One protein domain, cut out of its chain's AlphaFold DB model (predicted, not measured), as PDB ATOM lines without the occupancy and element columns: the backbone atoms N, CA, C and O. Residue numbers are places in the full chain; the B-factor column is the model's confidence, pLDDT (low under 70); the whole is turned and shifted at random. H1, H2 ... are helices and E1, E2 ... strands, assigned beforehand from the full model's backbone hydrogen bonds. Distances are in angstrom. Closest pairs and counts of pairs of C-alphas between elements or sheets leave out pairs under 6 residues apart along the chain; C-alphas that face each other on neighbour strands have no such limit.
ATOM      1  N   GLU A   2      88.726 128.227 116.095       63.72
ATOM      2  CA  GLU A   2      89.493 127.001 115.752       63.72
ATOM      3  C   GLU A   2      90.227 126.353 116.935       63.72
ATOM      4  O   GLU A   2      90.220 125.135 117.065       63.72
ATOM      5  N   TYR A   3      90.761 127.153 117.863       64.31
ATOM      6  CA  TYR A   3      91.369 126.635 119.093       64.31
ATOM      7  C   TYR A   3      90.419 125.723 119.884       64.31
ATOM      8  O   TYR A   3      90.799 124.626 120.273       64.31
ATOM      9  N   GLN A   4      89.165 126.147 120.074       64.06
ATOM     10  CA  GLN A   4      88.171 125.351 120.797       64.06
ATOM     11  C   GLN A   4      87.722 124.127 120.006       64.06
ATOM     12  O   GLN A   4      87.440 123.110 120.616       64.06
ATOM     13  N   LYS A   5      87.695 124.177 118.669       69.00
ATOM     14  CA  LYS A   5      87.400 122.988 117.856       69.00
ATOM     15  C   LYS A   5      88.512 121.948 117.941       69.00
ATOM     16  O   LYS A   5      88.212 120.761 117.988       69.00
ATOM     17  N   LEU A   6      89.771 122.389 117.959       65.19
ATOM     18  CA  LEU A   6      90.921 121.513 118.170       65.19
ATOM     19  C   LEU A   6      90.884 120.944 119.586       65.19
ATOM     20  O   LEU A   6      90.852 119.733 119.717       65.19
ATOM     21  N   ALA A   7      90.760 121.794 120.609       66.62
ATOM     22  CA  ALA A   7      90.697 121.379 122.010       66.62
ATOM     23  C   ALA A   7      89.497 120.466 122.325       66.62
ATOM     24  O   ALA A   7      89.650 119.512 123.072       66.62
ATOM     25  N   ALA A   8      88.323 120.717 121.739       67.06
ATOM     26  CA  ALA A   8      87.127 119.893 121.929       67.06
ATOM     27  C   ALA A   8      87.173 118.568 121.153       67.06
ATOM     28  O   ALA A   8      86.462 117.633 121.507       67.06
ATOM     29  N   LYS A   9      87.988 118.477 120.093       66.62
ATOM     30  CA  LYS A   9      88.292 117.205 119.418       66.62
ATOM     31  C   LYS A   9      89.374 116.405 120.130       66.62
ATOM     32  O   LYS A   9      89.559 115.234 119.809       66.62
ATOM     33  N   THR A  10      90.090 117.023 121.061       59.66
ATOM     34  CA  THR A  10      91.049 116.337 121.909       59.66
ATOM     35  C   THR A  10      90.300 115.664 123.056       59.66
ATOM     36  O   THR A  10      90.035 116.274 124.088       59.66
ATOM     37  N   GLU A  11      89.939 114.392 122.895       59.75
ATOM     38  CA  GLU A  11      89.690 113.545 124.064       59.75
ATOM     39  C   GLU A  11      91.023 113.406 124.800       59.75
ATOM     40  O   GLU A  11      91.909 112.719 124.287       59.75
ATOM     41  N   SER A  12      91.248 114.079 125.936       62.19
ATOM     42  CA  SER A  12      92.503 113.807 126.638       62.19
ATOM     43  C   SER A  12      92.663 114.241 128.086       62.19
ATOM     44  O   SER A  12      92.364 115.373 128.458       62.19
ATOM     45  N   ASP A  13      93.388 113.385 128.804       77.81
ATOM     46  CA  ASP A  13      94.041 113.592 130.102       77.81
ATOM     47  C   ASP A  13      95.240 114.575 130.060       77.81
ATOM     48  O   ASP A  13      96.112 114.535 130.929       77.81
ATOM     49  N   TYR A  14      95.352 115.439 129.041       78.00
ATOM     50  CA  TYR A  14      96.465 116.385 128.902       78.00
ATOM     51  C   TYR A  14      96.018 117.803 128.545       78.00
ATOM     52  O   TYR A  14      94.984 118.042 127.927       78.00
ATOM     53  N   VAL A  15      96.847 118.769 128.946       82.88
ATOM     54  CA  VAL A  15      96.623 120.195 128.709       82.88
ATOM     55  C   VAL A  15      97.140 120.577 127.323       82.88
ATOM     56  O   VAL A  15      98.300 120.328 126.995       82.88
ATOM     57  N   VAL A  16      96.294 121.227 126.525       81.44
ATOM     58  CA  VAL A  16      96.649 121.755 125.202       81.44
ATOM     59  C   VAL A  16      96.820 123.269 125.285       81.44
ATOM     60  O   VAL A  16      95.951 123.962 125.801       81.44
ATOM     61  N   ASN A  17      97.936 123.773 124.752       78.06
ATOM     62  CA  ASN A  17      98.192 125.192 124.502       78.06
ATOM     63  C   ASN A  17      98.775 125.320 123.082       78.06
ATOM     64  O   ASN A  17      99.689 124.576 122.721       78.06
ATOM     65  N   ILE A  18      98.236 126.224 122.261       76.94
ATOM     66  CA  ILE A  18      98.595 126.374 120.846       76.94
ATOM     67  C   ILE A  18      98.989 127.824 120.585       76.94
ATOM     68  O   ILE A  18      98.166 128.720 120.717       76.94
ATOM     69  N   ALA A  19     100.225 128.028 120.121       68.38
ATOM     70  CA  ALA A  19     100.714 129.282 119.539       68.38
ATOM     71  C   ALA A  19     100.628 130.550 120.415       68.38
ATOM     72  O   ALA A  19     100.773 131.649 119.886       68.38
ATOM     73  N   ASN A  20     100.481 130.441 121.738       65.25
ATOM     74  CA  ASN A  20     100.385 131.643 122.573       65.25
ATOM     75  C   ASN A  20     101.712 132.388 122.736       65.25
ATOM     76  O   ASN A  20     101.704 133.583 123.010       65.25
ATOM     77  N   ALA A  21     102.851 131.716 122.521       71.12
ATOM     78  CA  ALA A  21     104.208 132.284 122.508       71.12
ATOM     79  C   ALA A  21     104.572 133.182 123.715       71.12
ATOM     80  O   ALA A  21     105.602 133.854 123.696       71.12
ATOM     81  N   GLN A  22     103.750 133.184 124.767       86.00
ATOM     82  CA  GLN A  22     103.923 133.993 125.958       86.00
ATOM     83  C   GLN A  22     104.780 133.218 126.966       86.00
ATOM     84  O   GLN A  22     104.350 132.170 127.455       86.00
ATOM     85  N   PRO A  23     105.975 133.719 127.335       87.38
ATOM     86  CA  PRO A  23     106.871 133.006 128.246       87.38
ATOM     87  C   PRO A  23     106.271 132.733 129.628       87.38
ATOM     88  O   PRO A  23     106.628 131.745 130.269       87.38
ATOM     89  N   PHE A  24     105.363 133.597 130.096       87.44
ATOM     90  CA  PHE A  24     104.744 133.425 131.408       87.44
ATOM     91  C   PHE A  24     103.810 132.212 131.429       87.44
ATOM     92  O   PHE A  24     103.858 131.461 132.395       87.44
ATOM     93  N   GLU A  25     103.013 131.979 130.379       88.69
ATOM     94  CA  GLU A  25     102.088 130.840 130.304       88.69
ATOM     95  C   GLU A  25     102.853 129.521 130.350       88.69
ATOM     96  O   GLU A  25     102.504 128.615 131.104       88.69
ATOM     97  N   GLU A  26     103.947 129.440 129.589       90.12
ATOM     98  CA  GLU A  26     104.829 128.278 129.571       90.12
ATOM     99  C   GLU A  26     105.465 128.046 130.946       90.12
ATOM    100  O   GLU A  26     105.414 126.934 131.471       90.12
ATOM    101  N   ALA A  27     106.012 129.091 131.575       92.81
ATOM    102  CA  ALA A  27     106.600 128.987 132.909       92.81
ATOM    103  C   ALA A  27     105.573 128.518 133.957       92.81
ATOM    104  O   ALA A  27     105.900 127.707 134.827       92.81
ATOM    105  N   ASN A  28     104.333 128.998 133.846       93.12
ATOM    106  CA  ASN A  28     103.221 128.618 134.709       93.12
ATOM    107  C   ASN A  28     102.836 127.147 134.518       93.12
ATOM    108  O   ASN A  28     102.805 126.374 135.478       93.12
ATOM    109  N   LEU A  29     102.633 126.728 133.265       92.19
ATOM    110  CA  LEU A  29     102.321 125.342 132.915       92.19
ATOM    111  C   LEU A  29     103.417 124.387 133.379       92.19
ATOM    112  O   LEU A  29     103.114 123.371 133.995       92.19
ATOM    113  N   LEU A  30     104.688 124.726 133.163       94.00
ATOM    114  CA  LEU A  30     105.815 123.916 133.622       94.00
ATOM    115  C   LEU A  30     105.833 123.767 135.147       94.00
ATOM    116  O   LEU A  30     106.043 122.666 135.654       94.00
ATOM    117  N   LYS A  31     105.581 124.853 135.890       94.06
ATOM    118  CA  LYS A  31     105.542 124.827 137.359       94.06
ATOM    119  C   LYS A  31     104.373 123.996 137.898       94.06
ATOM    120  O   LYS A  31     104.542 123.332 138.924       94.06
ATOM    121  N   LYS A  32     103.219 124.032 137.223       92.44
ATOM    122  CA  LYS A  32     102.000 123.303 137.603       92.44
ATOM    123  C   LYS A  32     102.072 121.823 137.243       92.44
ATOM    124  O   LYS A  32     101.881 120.982 138.115       92.44
ATOM    125  N   LEU A  33     102.389 121.516 135.985       92.75
ATOM    126  CA  LEU A  33     102.425 120.151 135.457       92.75
ATOM    127  C   LEU A  33     103.627 119.354 135.967       92.75
ATOM    128  O   LEU A  33     103.522 118.142 136.106       92.75
ATOM    129  N   LYS A  34     104.756 120.024 136.244       94.25
ATOM    130  CA  LYS A  34     106.011 119.406 136.711       94.25
ATOM    131  C   LYS A  34     106.388 118.150 135.902       94.25
ATOM    132  O   LYS A  34     106.554 117.083 136.490       94.25
ATOM    133  N   PRO A  35     106.510 118.253 134.566       95.44
ATOM    134  CA  PRO A  35     106.826 117.095 133.740       95.44
ATOM    135  C   PRO A  35     108.202 116.518 134.093       95.44
ATOM    136  O   PRO A  35     109.118 117.250 134.470       95.44
ATOM    137  N   ASP A  36     108.379 115.214 133.881       96.44
ATOM    138  CA  ASP A  36     109.675 114.547 134.069       96.44
ATOM    139  C   ASP A  36     110.732 115.020 133.062       96.44
ATOM    140  O   ASP A  36     111.937 114.974 133.327       96.44
ATOM    141  N   ILE A  37     110.285 115.470 131.888       96.19
ATOM    142  CA  ILE A  37     111.136 116.025 130.842       96.19
ATOM    143  C   ILE A  37     110.379 117.044 129.992       96.19
ATOM    144  O   ILE A  37     109.207 116.862 129.673       96.19
ATOM    145  N   PHE A  38     111.073 118.105 129.586       96.19
ATOM    146  CA  PHE A  38     110.566 119.114 128.662       96.19
ATOM    147  C   PHE A  38     111.330 119.077 127.332       96.19
ATOM    148  O   PHE A  38     112.564 119.060 127.308       96.19
ATOM    149  N   LEU A  39     110.598 119.074 126.219       94.75
ATOM    150  CA  LEU A  39     111.154 119.101 124.867       94.75
ATOM    151  C   LEU A  39     110.732 120.399 124.185       94.75
ATOM    152  O   LEU A  39     109.576 120.552 123.805       94.75
ATOM    153  N   GLY A  40     111.670 121.329 124.019       92.44
ATOM    154  CA  GLY A  40     111.366 122.645 123.469       92.44
ATOM    155  C   GLY A  40     112.582 123.357 122.892       92.44
ATOM    156  O   GLY A  40     113.649 122.772 122.690       92.44
ATOM    157  N   HIS A  41     112.409 124.641 122.584       90.69
ATOM    158  CA  HIS A  41     113.496 125.507 122.130       90.69
ATOM    159  C   HIS A  41     114.316 126.046 123.308       90.69
ATOM    160  O   HIS A  41     113.969 125.872 124.474       90.69
ATOM    161  N   TRP A  42     115.429 126.717 123.000       87.94
ATOM    162  CA  TRP A  42     116.408 127.148 124.002       87.94
ATOM    163  C   TRP A  42     115.790 127.982 125.144       87.94
ATOM    164  O   TRP A  42     116.113 127.738 126.305       87.94
ATOM    165  N   ASN A  43     114.858 128.891 124.822       88.19
ATOM    166  CA  ASN A  43     114.175 129.749 125.794       88.19
ATOM    167  C   ASN A  43     113.376 128.923 126.809       88.19
ATOM    168  O   ASN A  43     113.631 129.013 128.010       88.19
ATOM    169  N   GLY A  44     112.465 128.072 126.333       92.00
ATOM    170  CA  GLY A  44     111.649 127.245 127.220       92.00
ATOM    171  C   GLY A  44     112.464 126.213 127.983       92.00
ATOM    172  O   GLY A  44     112.224 125.965 129.161       92.00
ATOM    173  N   ASN A  45     113.526 125.687 127.372       94.44
ATOM    174  CA  ASN A  45     114.436 124.772 128.052       94.44
ATOM    175  C   ASN A  45     115.185 125.449 129.203       94.44
ATOM    176  O   ASN A  45     115.411 124.817 130.234       94.44
ATOM    177  N   ALA A  46     115.558 126.722 129.054       94.31
ATOM    178  CA  ALA A  46     116.163 127.487 130.136       94.31
ATOM    179  C   ALA A  46     115.166 127.707 131.285       94.31
ATOM    180  O   ALA A  46     115.542 127.568 132.451       94.31
ATOM    181  N   THR A  47     113.901 128.000 130.971       95.00
ATOM    182  CA  THR A  47     112.816 128.109 131.960       95.00
ATOM    183  C   THR A  47     112.601 126.783 132.692       95.00
ATOM    184  O   THR A  47     112.704 126.741 133.917       95.00
ATOM    185  N   ALA A  48     112.409 125.683 131.960       96.56
ATOM    186  CA  ALA A  48     112.256 124.342 132.517       96.56
ATOM    187  C   ALA A  48     113.444 123.956 133.415       96.56
ATOM    188  O   ALA A  48     113.250 123.510 134.547       96.56
ATOM    189  N   ALA A  49     114.677 124.218 132.972       96.50
ATOM    190  CA  ALA A  49     115.869 123.913 133.755       96.50
ATOM    191  C   ALA A  49     115.918 124.678 135.085       96.50
ATOM    192  O   ALA A  49     116.202 124.074 136.121       96.50
ATOM    193  N   LYS A  50     115.595 125.979 135.079       96.31
ATOM    194  CA  LYS A  50     115.500 126.794 136.304       96.31
ATOM    195  C   LYS A  50     114.373 126.329 137.231       96.31
ATOM    196  O   LYS A  50     114.484 126.495 138.439       96.31
ATOM    197  N   LEU A  51     113.323 125.724 136.683       96.50
ATOM    198  CA  LEU A  51     112.227 125.112 137.440       96.50
ATOM    199  C   LEU A  51     112.546 123.702 137.962       96.50
ATOM    200  O   LEU A  51     111.728 123.117 138.666       96.50
ATOM    201  N   GLY A  52     113.730 123.164 137.660       96.94
ATOM    202  CA  GLY A  52     114.167 121.850 138.135       96.94
ATOM    203  C   GLY A  52     113.817 120.699 137.197       96.94
ATOM    204  O   GLY A  52     114.111 119.547 137.509       96.94
ATOM    205  N   ILE A  53     113.256 121.007 136.030       97.81
ATOM    206  CA  ILE A  53     112.803 120.041 135.034       97.81
ATOM    207  C   ILE A  53     113.943 119.770 134.037       97.81
ATOM    208  O   ILE A  53     114.496 120.721 133.470       97.81
ATOM    209  N   PRO A  54     114.330 118.505 133.803       97.00
ATOM    210  CA  PRO A  54     115.227 118.128 132.711       97.00
ATOM    211  C   PRO A  54     114.681 118.599 131.361       97.00
ATOM    212  O   PRO A  54     113.516 118.376 131.053       97.00
ATOM    213  N   ALA A  55     115.518 119.218 130.528       95.06
ATOM    214  CA  ALA A  55     115.081 119.757 129.242       95.06
ATOM    215  C   ALA A  55     116.005 119.345 128.090       95.06
ATOM    216  O   ALA A  55     117.225 119.256 128.263       95.06
ATOM    217  N   SER A  56     115.440 119.106 126.906       92.75
ATOM    218  CA  SER A  56     116.191 118.797 125.684       92.75
ATOM    219  C   SER A  56     115.747 119.676 124.525       92.75
ATOM    220  O   SER A  56     114.562 119.948 124.344       92.75
ATOM    221  N   VAL A  57     116.718 120.145 123.737       91.31
ATOM    222  CA  VAL A  57     116.450 121.001 122.577       91.31
ATOM    223  C   VAL A  57     115.913 120.149 121.439       91.31
ATOM    224  O   VAL A  57     116.573 119.198 121.013       91.31
ATOM    225  N   ILE A  58     114.746 120.521 120.926       90.06
ATOM    226  CA  ILE A  58     114.256 120.012 119.646       90.06
ATOM    227  C   ILE A  58     115.022 120.685 118.502       90.06
ATOM    228  O   ILE A  58     115.361 121.864 118.587       90.06
ATOM    229  N   TYR A  59     115.320 119.935 117.440       82.19
ATOM    230  CA  TYR A  59     116.025 120.437 116.248       82.19
ATOM    231  C   TYR A  59     117.451 120.957 116.495       82.19
ATOM    232  O   TYR A  59     117.895 121.924 115.878       82.19
ATOM    233  N   HIS A  60     118.210 120.314 117.384       83.12
ATOM    234  CA  HIS A  60     119.619 120.659 117.561       83.12
ATOM    235  C   HIS A  60     120.441 120.323 116.303       83.12
ATOM    236  O   HIS A  60     120.537 119.159 115.907       83.12
ATOM    237  N   THR A  61     121.068 121.338 115.703       74.75
ATOM    238  CA  THR A  61     121.946 121.196 114.534       74.75
ATOM    239  C   THR A  61     123.175 120.369 114.911       74.75
ATOM    240  O   THR A  61     124.104 120.876 115.533       74.75
ATOM    241  N   GLY A  62     123.143 119.076 114.590       80.62
ATOM    242  CA  GLY A  62     124.199 118.113 114.921       80.62
ATOM    243  C   GLY A  62     123.697 116.781 115.482       80.62
ATOM    244  O   GLY A  62     124.492 115.856 115.621       80.62
ATOM    245  N   LEU A  63     122.399 116.650 115.781       82.50
ATOM    246  CA  LEU A  63     121.791 115.369 116.155       82.50
ATOM    247  C   LEU A  63     120.936 114.823 115.020       82.50
ATOM    248  O   LEU A  63     120.211 115.570 114.360       82.50
ATOM    249  N   SER A  64     120.980 113.506 114.832       88.81
ATOM    250  CA  SER A  64     119.998 112.836 113.998       88.81
ATOM    251  C   SER A  64     118.705 112.695 114.800       88.81
ATOM    252  O   SER A  64     118.701 112.134 115.891       88.81
ATOM    253  N   PHE A  65     117.601 113.218 114.271       90.00
ATOM    254  CA  PHE A  65     116.265 113.042 114.859       90.00
ATOM    255  C   PHE A  65     115.395 112.073 114.049       90.00
ATOM    256  O   PHE A  65     114.398 111.573 114.558       90.00
ATOM    257  N   ILE A  66     115.762 111.806 112.793       90.69
ATOM    258  CA  ILE A  66     114.927 111.092 111.820       90.69
ATOM    259  C   ILE A  66     115.558 109.741 111.469       90.69
ATOM    260  O   ILE A  66     116.781 109.593 111.424       90.69
ATOM    261  N   GLY A  67     114.703 108.755 111.191       93.81
ATOM    262  CA  GLY A  67     115.103 107.399 110.828       93.81
ATOM    263  C   GLY A  67     115.594 106.581 112.023       93.81
ATOM    264  O   GLY A  67     115.636 107.056 113.158       93.81
ATOM    265  N   TYR A  68     115.990 105.332 111.769       95.69
ATOM    266  CA  TYR A  68     116.363 104.375 112.822       95.69
ATOM    267  C   TYR A  68     117.475 104.886 113.746       95.69
ATOM    268  O   TYR A  68     117.384 104.768 114.968       95.69
ATOM    269  N   LYS A  69     118.509 105.506 113.166       92.75
ATOM    270  CA  LYS A  69     119.602 106.112 113.932       92.75
ATOM    271  C   LYS A  69     119.103 107.267 114.801       92.75
ATOM    272  O   LYS A  69     119.475 107.334 115.970       92.75
ATOM    273  N   GLY A  70     118.246 108.133 114.260       93.31
ATOM    274  CA  GLY A  70     117.727 109.280 114.996       93.31
ATOM    275  C   GLY A  70     116.871 108.883 116.195       93.31
ATOM    276  O   GLY A  70     117.075 109.398 117.292       93.31
ATOM    277  N   VAL A  71     115.995 107.886 116.033       94.31
ATOM    278  CA  VAL A  71     115.199 107.336 117.145       94.31
ATOM    279  C   VAL A  71     116.106 106.838 118.272       94.31
ATOM    280  O   VAL A  71     115.893 107.180 119.436       94.31
ATOM    281  N   TYR A  72     117.156 106.080 117.939       94.88
ATOM    282  CA  TYR A  72     118.115 105.591 118.929       94.88
ATOM    283  C   TYR A  72     118.890 106.725 119.618       94.88
ATOM    284  O   TYR A  72     119.048 106.710 120.841       94.88
ATOM    285  N   GLU A  73     119.364 107.722 118.866       92.75
ATOM    286  CA  GLU A  73     120.101 108.864 119.422       92.75
ATOM    287  C   GLU A  73     119.244 109.688 120.389       92.75
ATOM    288  O   GLU A  73     119.700 110.003 121.496       92.75
ATOM    289  N   VAL A  74     117.992 109.973 120.014       93.50
ATOM    290  CA  VAL A  74     117.025 110.670 120.869       93.50
ATOM    291  C   VAL A  74     116.740 109.841 122.120       93.50
ATOM    292  O   VAL A  74     116.969 110.328 123.227       93.50
ATOM    293  N   ALA A  75     116.345 108.572 121.978       94.00
ATOM    294  CA  ALA A  75     116.026 107.704 123.113       94.00
ATOM    295  C   ALA A  75     117.197 107.589 124.104       94.00
ATOM    296  O   ALA A  75     117.025 107.768 125.312       94.00
ATOM    297  N   ARG A  76     118.419 107.374 123.601       94.50
ATOM    298  CA  ARG A  76     119.632 107.292 124.427       94.50
ATOM    299  C   ARG A  76     119.902 108.593 125.185       94.50
ATOM    300  O   ARG A  76     120.366 108.545 126.326       94.50
ATOM    301  N   ARG A  77     119.657 109.750 124.565       92.38
ATOM    302  CA  ARG A  77     119.850 111.062 125.197       92.38
ATOM    303  C   ARG A  77     118.818 111.303 126.294       92.38
ATOM    304  O   ARG A  77     119.221 111.623 127.412       92.38
ATOM    305  N   LEU A  78     117.535 111.088 126.002       94.69
ATOM    306  CA  LEU A  78     116.456 111.257 126.979       94.69
ATOM    307  C   LEU A  78     116.646 110.315 128.176       94.69
ATOM    308  O   LEU A  78     116.582 110.765 129.317       94.69
ATOM    309  N   TYR A  79     117.014 109.052 127.933       96.25
ATOM    310  CA  TYR A  79     117.325 108.088 128.994       96.25
ATOM    311  C   TYR A  79     118.422 108.594 129.943       96.25
ATOM    312  O   TYR A  79     118.274 108.531 131.163       96.25
ATOM    313  N   LYS A  80     119.523 109.138 129.407       94.88
ATOM    314  CA  LYS A  80     120.609 109.691 130.234       94.88
ATOM    315  C   LYS A  80     120.161 110.902 131.054       94.88
ATOM    316  O   LYS A  80     120.588 111.027 132.199       94.88
ATOM    317  N   GLN A  81     119.335 111.778 130.479       94.56
ATOM    318  CA  GLN A  81     118.814 112.956 131.177       94.56
ATOM    319  C   GLN A  81     117.869 112.558 132.315       94.56
ATOM    320  O   GLN A  81     118.037 113.032 133.435       94.56
ATOM    321  N   LEU A  82     116.945 111.630 132.059       95.88
ATOM    322  CA  LEU A  82     116.020 111.112 133.069       95.88
ATOM    323  C   LEU A  82     116.746 110.353 134.189       95.88
ATOM    324  O   LEU A  82     116.388 110.471 135.356       95.88
ATOM    325  N   LYS A  83     117.824 109.626 133.865       97.06
ATOM    326  CA  LYS A  83     118.631 108.902 134.861       97.06
ATOM    327  C   LYS A  83     119.401 109.828 135.810       97.06
ATOM    328  O   LYS A  83     119.747 109.406 136.912       97.06
ATOM    329  N   ASN A  84     119.706 111.065 135.408       96.06
ATOM    330  CA  ASN A  84     120.414 112.024 136.255       96.06
ATOM    331  C   ASN A  84     119.844 113.442 136.135       96.06
ATOM    332  O   ASN A  84     120.339 114.277 135.380       96.06
ATOM    333  N   THR A  85     118.867 113.733 136.989       96.31
ATOM    334  CA  THR A  85     118.213 115.046 137.097       96.31
ATOM    335  C   THR A  85     118.893 115.989 138.097       96.31
ATOM    336  O   THR A  85     118.402 117.084 138.375       96.31
ATOM    337  N   THR A  86     120.042 115.587 138.658       97.19
ATOM    338  CA  THR A  86     120.702 116.300 139.765       97.19
ATOM    339  C   THR A  86     121.068 117.731 139.400       97.19
ATOM    340  O   THR A  86     120.947 118.613 140.245       97.19
ATOM    341  N   TYR A  87     121.500 117.969 138.159       95.94
ATOM    342  CA  TYR A  87     121.844 119.310 137.698       95.94
ATOM    343  C   TYR A  87     120.638 120.252 137.781       95.94
ATOM    344  O   TYR A  87     120.720 121.263 138.470       95.94
ATOM    345  N   ASN A  88     119.509 119.889 137.165       96.94
ATOM    346  CA  ASN A  88     118.297 120.711 137.150       96.94
ATOM    347  C   ASN A  88     117.756 120.931 138.570       96.94
ATOM    348  O   ASN A  88     117.501 122.069 138.950       96.94
ATOM    349  N   ARG A  89     117.691 119.877 139.398       96.75
ATOM    350  CA  ARG A  89     117.247 119.986 140.799       96.75
ATOM    351  C   ARG A  89     118.140 120.903 141.638       96.75
ATOM    352  O   ARG A  89     117.651 121.659 142.472       96.75
ATOM    353  N   LYS A  90     119.462 120.831 141.455       98.00
ATOM    354  CA  LYS A  90     120.388 121.736 142.150       98.00
ATOM    355  C   LYS A  90     120.266 123.155 141.616       98.00
ATOM    356  O   LYS A  90     120.244 124.079 142.418       98.00
ATOM    357  N   LEU A  91     120.150 123.327 140.302       97.56
ATOM    358  CA  LEU A  91     119.964 124.632 139.684       97.56
ATOM    359  C   LEU A  91     118.726 125.324 140.266       97.56
ATOM    360  O   LEU A  91     118.856 126.432 140.772       97.56
ATOM    361  N   SER A  92     117.575 124.649 140.303       96.88
ATOM    362  CA  SER A  92     116.328 125.222 140.830       96.88
ATOM    363  C   SER A  92     116.401 125.638 142.297       96.88
ATOM    364  O   SER A  92     115.701 126.559 142.699       96.88
ATOM    365  N   ALA A  93     117.249 124.988 143.097       97.06
ATOM    366  CA  ALA A  93     117.448 125.344 144.501       97.06
ATOM    367  C   ALA A  93     118.343 126.582 144.707       97.06
ATOM    368  O   ALA A  93     118.358 127.138 145.800       97.06
ATOM    369  N   HIS A  94     119.097 127.008 143.687       97.50
ATOM    370  CA  HIS A  94     120.105 128.073 143.803       97.50
ATOM    371  C   HIS A  94     119.875 129.247 142.844       97.50
ATOM    372  O   HIS A  94     120.693 130.164 142.791       97.50
ATOM    373  N   VAL A  95     118.785 129.243 142.073       96.69
ATOM    374  CA  VAL A  95     118.443 130.340 141.162       96.69
ATOM    375  C   VAL A  95     117.195 131.061 141.628       96.69
ATOM    376  O   VAL A  95     116.215 130.452 142.051       96.69
ATOM    377  N   ARG A  96     117.205 132.385 141.483       94.62
ATOM    378  CA  ARG A  96     116.001 133.194 141.632       94.62
ATOM    379  C   ARG A  96     115.198 133.147 140.334       94.62
ATOM    380  O   ARG A  96     115.733 133.407 139.255       94.62
ATOM    381  N   LEU A  97     113.914 132.820 140.447       93.75
ATOM    382  CA  LEU A  97     112.985 132.840 139.322       93.75
ATOM    383  C   LEU A  97     112.536 134.280 139.007       93.75
ATOM    384  O   LEU A  97     112.486 135.111 139.915       93.75
ATOM    385  N   PRO A  98     112.218 134.588 137.735       90.00
ATOM    386  CA  PRO A  98     111.837 135.942 137.326       90.00
ATOM    387  C   PRO A  98     110.430 136.354 137.791       90.00
ATOM    388  O   PRO A  98     110.169 137.546 137.924       90.00
ATOM    389  N   TYR A  99     109.539 135.392 138.049       92.25
ATOM    390  CA  TYR A  99     108.160 135.628 138.490       92.25
ATOM    391  C   TYR A  99     107.997 135.398 140.000       92.25
ATOM    392  O   TYR A  99     108.743 134.614 140.594       92.25
ATOM    393  N   SER A 100     107.020 136.075 140.615       92.19
ATOM    394  CA  SER A 100     106.628 135.841 142.012       92.19
ATOM    395  C   SER A 100     105.840 134.536 142.161       92.19
ATOM    396  O   SER A 100     105.354 133.982 141.177       92.19
ATOM    397  N   GLU A 101     105.686 134.045 143.394       90.56
ATOM    398  CA  GLU A 101     104.910 132.822 143.649       90.56
ATOM    399  C   GLU A 101     103.447 132.961 143.228       90.56
ATOM    400  O   GLU A 101     102.966 132.116 142.481       90.56
ATOM    401  N   GLY A 102     102.789 134.076 143.570       90.56
ATOM    402  CA  GLY A 102     101.403 134.320 143.154       90.56
ATOM    403  C   GLY A 102     101.211 134.289 141.634       90.56
ATOM    404  O   GLY A 102     100.195 133.799 141.152       90.56
ATOM    405  N   TRP A 103     102.218 134.710 140.857       87.94
ATOM    406  CA  TRP A 103     102.173 134.593 139.395       87.94
ATOM    407  C   TRP A 103     102.128 133.135 138.925       87.94
ATOM    408  O   TRP A 103     101.384 132.835 138.000       87.94
ATOM    409  N   TYR A 104     102.874 132.226 139.560       90.88
ATOM    410  CA  TYR A 104     102.855 130.788 139.243       90.88
ATOM    411  C   TYR A 104     101.587 130.058 139.716       90.88
ATOM    412  O   TYR A 104     101.377 128.889 139.387       90.88
ATOM    413  N   GLU A 105     100.758 130.710 140.523       90.31
ATOM    414  CA  GLU A 105      99.473 130.168 140.962       90.31
ATOM    415  C   GLU A 105      98.348 130.566 139.996       90.31
ATOM    416  O   GLU A 105      97.400 129.795 139.810       90.31
ATOM    417  N   GLU A 106      98.488 131.697 139.293       89.81
ATOM    418  CA  GLU A 106      97.505 132.182 138.318       89.81
ATOM    419  C   GLU A 106      97.229 131.188 137.188       89.81
ATOM    420  O   GLU A 106      98.103 130.432 136.760       89.81
TER     421      GLU A 106
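This is residues 2 to 106 of the 122 residues of the protein "Nitrogenase component 1 type Oxidoreductase" of Syntrophorhabdaceae bacterium PtaU1.Bin034 (UniProt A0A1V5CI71). A very small sheet of two strands, E1 and E2, sits in the middle between H3, which packs on it, and the long helix H4 on its other side; H2 packs on H3, and H4, H5 and H6 follow one another in an arc round this core, H5 meeting H3 and H6 meeting H2. H1 lies well away from this body at the end of a long link, and residues 8 to 13 stick out. The printed part has 105 residues with six named helices and two named strands, in the order H1, H2, E1, H3, E2, H4, H5, H6; the sheet, E1 beside E2, is parallel, and the class is mostly helix. The whole is only just compact, close to loose, with a radius of gyration of the C-alphas of 15.5 A and spans of 42 by 41 by 24 A.

Strand E1 is residues 38 to 40, with C-alpha 38 at (110.566, 119.114, 128.662), and strand E2 is residues 55 to 57. H3 is residues 42 to 50, 12.3 A long, and H2 is residues 23 to 33, 15.4 A. H4, the longest helix, is residues 67 to 83 and measures 24.3 A from C-alpha 67 at (115.103, 107.399, 110.828) to C-alpha 83. H5 is residues 86 to 94, 12.5 A, and H6 is residues 101 to 105. H1 is residues 2 to 9, 10.5 A, and begins at C-alpha 2 at (89.493, 127.001, 115.752).

E1 and E2 are parallel neighbours at 24 degrees, with N 56 and O 38 2.9 A apart and N 40 and O 56 3.2 A apart, both within hydrogen-bond range. E1, H3 and E2 form a strand-helix-strand unit, two parallel neighbour strands with a helix between them along the chain, and its crossover is right-handed. The closest C-alphas of H3 and E2 are those of Asn 45 and Ala 55, 5.2 A apart. Those of E2 and H4 are Ser 56 and Leu 78, 7.7 A. H2 and H3 touch at Ala 27 and Thr 47, their closest C-alphas, 6.3 A apart, at a steep tilt of 44 degrees, the same way. H3 and H5 touch, about perpendicular at 76 degrees, the closest C-alphas being those of Lys 50 and Ser 92, 4.9 A. H2 and H6 touch, with the C-alphas of Asn 28 and Tyr 104 closest at 5.0 A. H3 and H4 are apart, and H1 is apart from each other named element. In H1 to H6 every O i to N i+4 pair is within hydrogen-bond range.

The two C-alphas farthest apart, those of Tyr 68 and Gly 102, are 45.2 A from each other. The printed part has no cut. The link from H1 to H2, 13 residues, is long. The mean pLDDT of the printed part is 88.4, and residues 2 to 12 and 19 to 20 are under 70.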